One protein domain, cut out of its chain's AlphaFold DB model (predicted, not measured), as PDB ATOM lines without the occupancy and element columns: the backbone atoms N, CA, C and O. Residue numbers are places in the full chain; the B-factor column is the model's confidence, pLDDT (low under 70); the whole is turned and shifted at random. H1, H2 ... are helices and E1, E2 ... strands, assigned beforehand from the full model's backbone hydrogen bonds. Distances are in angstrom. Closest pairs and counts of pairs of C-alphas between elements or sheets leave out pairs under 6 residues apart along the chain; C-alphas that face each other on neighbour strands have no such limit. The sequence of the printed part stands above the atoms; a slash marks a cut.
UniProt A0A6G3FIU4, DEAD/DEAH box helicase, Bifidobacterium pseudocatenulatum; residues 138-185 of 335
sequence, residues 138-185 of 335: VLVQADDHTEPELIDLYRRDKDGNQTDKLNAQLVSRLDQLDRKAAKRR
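Overview. This is residues 138 to 185 of the 335 residues of the protein "DEAD/DEAH box helicase" of Bifidobacterium pseudocatenulatum (UniProt A0A6G3FIU4). Two small strand hairpins follow one another, E1 with E2 and then E3 with E4, and one long helix, H1, folds back from the second hairpin past the first. The helix passes the first hairpin with its residues 168 to 177. The 48 printed residues hold four named strands and then one named helix, a mixed class of helices and strands with two separate antiparallel two-stranded sheets. The whole is loose, with a radius of gyration of the C-alphas of 12.9 A, and a rod spanning 42 by 18 by 12 A.

Arrangement. Start with E1, residues 138 to 140, and E2, residues 149 to 152, a hairpin of antiparallel strands at 154 degrees. Look at N 138 and O 151, within hydrogen-bond range at 2.8 A. E2 runs on into E3, residues 154 to 156, at 69 degrees across a break of 1 residue. E3 forms a hairpin with E4, residues 162 to 166, antiparallel at 133 degrees; check N 155 and O 165, 2.8 A apart. E1 is apart from E3 and E4, and E2 is apart from E4. In H1, residues 168 to 185, every O i to N i+4 pair is within hydrogen-bond range. The closest C-alphas of H1 and E2 are those of Leu 170 and Ile 151, 6.2 A apart.

Along the chain. Find C-alpha 138 at (232.903, 203.379, 190.667), where E1 begins. E2 measures 10.0 A and E4 9.9 A from first to last C-alpha. From C-alpha 168 at (229.705, 203.718, 178.432), H1 runs 26.2 A to C-alpha 185 at (255.427, 205.872, 182.646).

Size, cuts and confidence. The two C-alphas farthest apart, those of Asp 159 and Arg 185, lie 43.0 A from each other. The printed part has no cut, and no link is long. The mean pLDDT of the printed part is 91.2, and no printed residue is under 70.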
ATOM      1  N   VAL A 138     231.447 203.477 190.674       95.44
ATOM      2  CA  VAL A 138     232.903 203.379 190.667       95.44
ATOM      3  C   VAL A 138     233.480 204.770 190.877       95.44
ATOM      4  O   VAL A 138     233.192 205.680 190.103       95.44
ATOM      5  N   LEU A 139     234.318 204.907 191.903       94.94
ATOM      6  CA  LEU A 139     235.132 206.095 192.131       94.94
ATOM      7  C   LEU A 139     236.449 205.991 191.368       94.94
ATOM      8  O   LEU A 139     237.182 205.005 191.487       94.94
ATOM      9  N   VAL A 140     236.761 207.026 190.595       94.69
ATOM     10  CA  VAL A 140     238.018 207.148 189.852       94.69
ATOM     11  C   VAL A 140     238.648 208.511 190.103       94.69
ATOM     12  O   VAL A 140     237.946 209.474 190.357       94.69
ATOM     13  N   GLN A 141     239.972 208.619 190.016       93.69
ATOM     14  CA  GLN A 141     240.668 209.901 190.158       93.69
ATOM     15  C   GLN A 141     241.856 209.936 189.199       93.69
ATOM     16  O   GLN A 141     242.527 208.924 188.969       93.69
ATOM     17  N   ALA A 142     242.115 211.095 188.595       90.94
ATOM     18  CA  ALA A 142     243.172 211.215 187.598       90.94
ATOM     19  C   ALA A 142     244.571 211.340 188.228       90.94
ATOM     20  O   ALA A 142     245.557 210.836 187.671       90.94
ATOM     21  N   ASP A 143     244.663 212.040 189.356       90.00
ATOM     22  CA  ASP A 143     245.842 212.211 190.209       90.00
ATOM     23  C   ASP A 143     245.492 212.922 191.520       90.00
ATOM     24  O   ASP A 143     244.366 213.387 191.689       90.00
ATOM     25  N   ASP A 144     246.489 213.059 192.400       87.75
ATOM     26  CA  ASP A 144     246.386 213.725 193.703       87.75
ATOM     27  C   ASP A 144     245.929 215.203 193.632       87.75
ATOM     28  O   ASP A 144     245.668 215.792 194.676       87.75
ATOM     29  N   HIS A 145     245.858 215.827 192.446       89.12
ATOM     30  CA  HIS A 145     245.432 217.226 192.270       89.12
ATOM     31  C   HIS A 145     244.024 217.376 191.681       89.12
ATOM     32  O   HIS A 145     243.594 218.493 191.399       89.12
ATOM     33  N   THR A 146     243.323 216.268 191.445       91.56
ATOM     34  CA  THR A 146     241.949 216.257 190.918       91.56
ATOM     35  C   THR A 146     240.999 215.663 191.939       91.56
ATOM     36  O   THR A 146     241.401 214.742 192.636       91.56
ATOM     37  N   GLU A 147     239.757 216.124 192.000       91.44
ATOM     38  CA  GLU A 147     238.723 215.502 192.836       91.44
ATOM     39  C   GLU A 147     238.361 214.094 192.315       91.44
ATOM     40  O   GLU A 147     238.481 213.836 191.105       91.44
ATOM     41  N   PRO A 148     237.987 213.147 193.195       95.00
ATOM     42  CA  PRO A 148     237.423 211.870 192.777       95.00
ATOM     43  C   PRO A 148     236.105 212.044 192.011       95.00
ATOM     44  O   PRO A 148     235.275 212.876 192.336       95.00
ATOM     45  N   GLU A 149     235.883 211.212 190.999       94.75
ATOM     46  CA  GLU A 149     234.654 211.182 190.208       94.75
ATOM     47  C   GLU A 149     233.866 209.912 190.543       94.75
ATOM     48  O   GLU A 149     234.369 208.802 190.329       94.75
ATOM     49  N   LEU A 150     232.628 210.063 191.019       95.56
ATOM     50  CA  LEU A 150     231.678 208.964 191.198       95.56
ATOM     51  C   LEU A 150     230.904 208.723 189.892       95.56
ATOM     52  O   LEU A 150     230.234 209.618 189.382       95.56
ATOM     53  N   ILE A 151     230.993 207.514 189.333       95.62
ATOM     54  CA  ILE A 151     230.335 207.163 188.065       95.62
ATOM     55  C   ILE A 151     229.535 205.870 188.230       95.62
ATOM     56  O   ILE A 151     230.088 204.869 188.684       95.62
ATOM     57  N   ASP A 152     228.272 205.853 187.794       96.06
ATOM     58  CA  ASP A 152     227.435 204.646 187.776       96.06
ATOM     59  C   ASP A 152     228.154 203.495 187.052       96.06
ATOM     60  O   ASP A 152     228.631 203.649 185.920       96.06
ATOM     61  N   LEU A 153     228.202 202.323 187.688       96.44
ATOM     62  CA  LEU A 153     228.781 201.106 187.117       96.44
ATOM     63  C   LEU A 153     227.967 200.632 185.912       96.44
ATOM     64  O   LEU A 153     228.514 200.267 184.863       96.44
ATOM     65  N   TYR A 154     226.648 200.672 186.058       96.25
ATOM     66  CA  TYR A 154     225.694 200.207 185.067       96.25
ATOM     67  C   TYR A 154     224.871 201.360 184.496       96.25
ATOM     68  O   TYR A 154     224.736 202.421 185.094       96.25
ATOM     69  N   ARG A 155     224.323 201.168 183.297       94.56
ATOM     70  CA  ARG A 155     223.424 202.144 182.670       94.56
ATOM     71  C   ARG A 155     222.076 202.137 183.366       94.56
ATOM     72  O   ARG A 155     221.634 201.083 183.819       94.56
ATOM     73  N   ARG A 156     221.387 203.271 183.309       92.44
ATOM     74  CA  ARG A 156     219.974 203.382 183.667       92.44
ATOM     75  C   ARG A 156     219.083 203.230 182.432       92.44
ATOM     76  O   ARG A 156     219.488 203.589 181.322       92.44
ATOM     77  N   ASP A 157     217.906 202.644 182.612       91.19
ATOM     78  CA  ASP A 157     216.867 202.577 181.584       91.19
ATOM     79  C   ASP A 157     216.070 203.895 181.491       91.19
ATOM     80  O   ASP A 157     216.442 204.914 182.076       91.19
ATOM     81  N   LYS A 158     214.988 203.905 180.700       90.75
ATOM     82  CA  LYS A 158     214.145 205.099 180.511       90.75
ATOM     83  C   LYS A 158     213.377 205.502 181.771       90.75
ATOM     84  O   LYS A 158     212.981 206.658 181.874       90.75
ATOM     85  N   ASP A 159     213.187 204.557 182.683       88.19
ATOM     86  CA  ASP A 159     212.442 204.725 183.924       88.19
ATOM     87  C   ASP A 159     213.388 205.032 185.103       88.19
ATOM     88  O   ASP A 159     212.938 205.222 186.230       88.19
ATOM     89  N   GLY A 160     214.700 205.126 184.845       85.38
ATOM     90  CA  GLY A 160     215.732 205.439 185.832       85.38
ATOM     91  C   GLY A 160     216.291 204.224 186.575       85.38
ATOM     92  O   GLY A 160     217.175 204.398 187.418       85.38
ATOM     93  N   ASN A 161     215.842 203.006 186.250       87.19
ATOM     94  CA  ASN A 161     216.291 201.788 186.920       87.19
ATOM     95  C   ASN A 161     217.648 201.333 186.389       87.19
ATOM     96  O   ASN A 161     217.927 201.398 185.189       87.19
ATOM     97  N   GLN A 162     218.483 200.818 187.287       88.94
ATOM     98  CA  GLN A 162     219.781 200.269 186.929       88.94
ATOM     99  C   GLN A 162     219.626 198.980 186.098       88.94
ATOM    100  O   GLN A 162     218.872 198.076 186.452       88.94
ATOM    101  N   THR A 163     220.359 198.894 184.989       91.81
ATOM    102  CA  THR A 163     220.413 197.722 184.098       91.81
ATOM    103  C   THR A 163     221.609 196.821 184.427       91.81
ATOM    104  O   THR A 163     222.397 197.117 185.318       91.81
ATOM    105  N   ASP A 164     221.795 195.738 183.674       90.81
ATOM    106  CA  ASP A 164     222.969 194.855 183.738       90.81
ATOM    107  C   ASP A 164     224.107 195.275 182.781       90.81
ATOM    108  O   ASP A 164     225.176 194.659 182.737       90.81
ATOM    109  N   LYS A 165     223.905 196.341 181.993       94.25
ATOM    110  CA  LYS A 165     224.859 196.792 180.971       94.25
ATOM    111  C   LYS A 165     225.790 197.854 181.525       94.25
ATOM    112  O   LYS A 165     225.335 198.877 182.025       94.25
ATOM    113  N   LEU A 166     227.097 197.663 181.338       95.19
ATOM    114  CA  LEU A 166     228.115 198.625 181.766       95.19
ATOM    115  C   LEU A 166     227.889 200.029 181.186       95.19
ATOM    116  O   LEU A 166     227.566 200.206 179.998       95.19
ATOM    117  N   ASN A 167     228.117 201.035 182.026       95.12
ATOM    118  CA  ASN A 167     228.037 202.438 181.650       95.12
ATOM    119  C   ASN A 167     229.148 202.806 180.646       95.12
ATOM    120  O   ASN A 167     230.338 202.640 180.905       95.12
ATOM    121  N   ALA A 168     228.758 203.328 179.478       94.69
ATOM    122  CA  ALA A 168     229.705 203.718 178.432       94.69
ATOM    123  C   ALA A 168     230.616 204.883 178.860       94.69
ATOM    124  O   ALA A 168     231.775 204.931 178.444       94.69
ATOM    125  N   GLN A 169     230.114 205.791 179.704       94.75
ATOM    126  CA  GLN A 169     230.902 206.890 180.257       94.75
ATOM    127  C   GLN A 169     232.025 206.358 181.147       94.75
ATOM    128  O   GLN A 169     233.173 206.764 180.971       94.75
ATOM    129  N   LEU A 170     231.717 205.403 182.032       95.12
ATOM    130  CA  LEU A 170     232.713 204.753 182.882       95.12
ATOM    131  C   LEU A 170     233.803 204.084 182.038       95.12
ATOM    132  O   LEU A 170     234.985 204.331 182.254       95.12
ATOM    133  N   VAL A 171     233.416 203.292 181.030       94.62
ATOM    134  CA  VAL A 171     234.377 202.625 180.132       94.62
ATOM    135  C   VAL A 171     235.283 203.648 179.439       94.62
ATOM    136  O   VAL A 171     236.505 203.512 179.469       94.62
ATOM    137  N   SER A 172     234.703 204.714 178.877       95.19
ATOM    138  CA  SER A 172     235.477 205.773 178.224       95.19
ATOM    139  C   SER A 172     236.425 206.480 179.195       95.19
ATOM    140  O   SER A 172     237.572 206.765 178.843       95.19
ATOM    141  N   ARG A 173     235.976 206.743 180.427       94.31
ATOM    142  CA  ARG A 173     236.794 207.398 181.449       94.31
ATOM    143  C   ARG A 173     237.966 206.520 181.874       94.31
ATOM    144  O   ARG A 173     239.092 207.011 181.928       94.31
ATOM    145  N   LEU A 174     237.741 205.227 182.092       93.19
ATOM    146  CA  LEU A 174     238.804 204.274 182.418       93.19
ATOM    147  C   LEU A 174     239.859 204.194 181.303       93.19
ATOM    148  O   LEU A 174     241.051 204.254 181.600       93.19
ATOM    149  N   ASP A 175     239.445 204.178 180.032       92.56
ATOM    150  CA  ASP A 175     240.368 204.216 178.887       92.56
ATOM    151  C   ASP A 175     241.208 205.506 178.849       92.56
ATOM    152  O   ASP A 175     242.398 205.486 178.512       92.56
ATOM    153  N   GLN A 176     240.611 206.656 179.185       92.12
ATOM    154  CA  GLN A 176     241.337 207.927 179.275       92.12
ATOM    155  C   GLN A 176     242.385 207.897 180.393       92.12
ATOM    156  O   GLN A 176     243.526 208.325 180.178       92.12
ATOM    157  N   LEU A 177     242.019 207.373 181.566       91.38
ATOM    158  CA  LEU A 177     242.916 207.239 182.711       91.38
ATOM    159  C   LEU A 177     244.070 206.275 182.413       91.38
ATOM    160  O   LEU A 177     245.221 206.599 182.708       91.38
ATOM    161  N   ASP A 178     243.802 205.161 181.729       89.44
ATOM    162  CA  ASP A 178     244.833 204.212 181.289       89.44
ATOM    163  C   ASP A 178     245.846 204.862 180.346       89.44
ATOM    164  O   ASP A 178     247.061 204.696 180.503       89.44
ATOM    165  N   ARG A 179     245.371 205.668 179.390       88.81
ATOM    166  CA  ARG A 179     246.248 206.430 178.487       88.81
ATOM    167  C   ARG A 179     247.090 207.454 179.252       88.81
ATOM    168  O   ARG A 179     248.270 207.614 178.934       88.81
ATOM    169  N   LYS A 180     246.521 208.137 180.253       86.56
ATOM    170  CA  LYS A 180     247.245 209.104 181.101       86.56
ATOM    171  C   LYS A 180     248.326 208.406 181.936       86.56
ATOM    172  O   LYS A 180     249.470 208.862 181.950       86.56
ATOM    173  N   ALA A 181     248.001 207.270 182.553       85.88
ATOM    174  CA  ALA A 181     248.944 206.455 183.318       85.88
ATOM    175  C   ALA A 181     250.091 205.921 182.437       85.88
ATOM    176  O   ALA A 181     251.259 205.969 182.827       85.88
ATOM    177  N   ALA A 182     249.787 205.485 181.208       84.69
ATOM    178  CA  ALA A 182     250.797 205.037 180.251       84.69
ATOM    179  C   ALA A 182     251.770 206.160 179.841       84.69
ATOM    180  O   ALA A 182     252.978 205.920 179.764       84.69
ATOM    181  N   LYS A 183     251.271 207.388 179.623       82.88
ATOM    182  CA  LYS A 183     252.112 208.560 179.308       82.88
ATOM    183  C   LYS A 183     253.081 208.899 180.442       82.88
ATOM    184  O   LYS A 183     254.275 209.019 180.179       82.88
ATOM    185  N   ARG A 184     252.605 208.933 181.694       76.94
ATOM    186  CA  ARG A 184     253.451 209.169 182.884       76.94
ATOM    187  C   ARG A 184     254.617 208.181 182.976       76.94
ATOM    188  O   ARG A 184     255.747 208.572 183.254       76.94
ATOM    189  N   ARG A 185     254.370 206.899 182.684       71.50
ATOM    190  CA  ARG A 185     255.427 205.872 182.646       71.50
ATOM    191  C   ARG A 185     256.422 206.097 181.500       71.50
ATOM    192  O   ARG A 185     257.608 205.821 181.665       71.50
TER     193      ARG A 185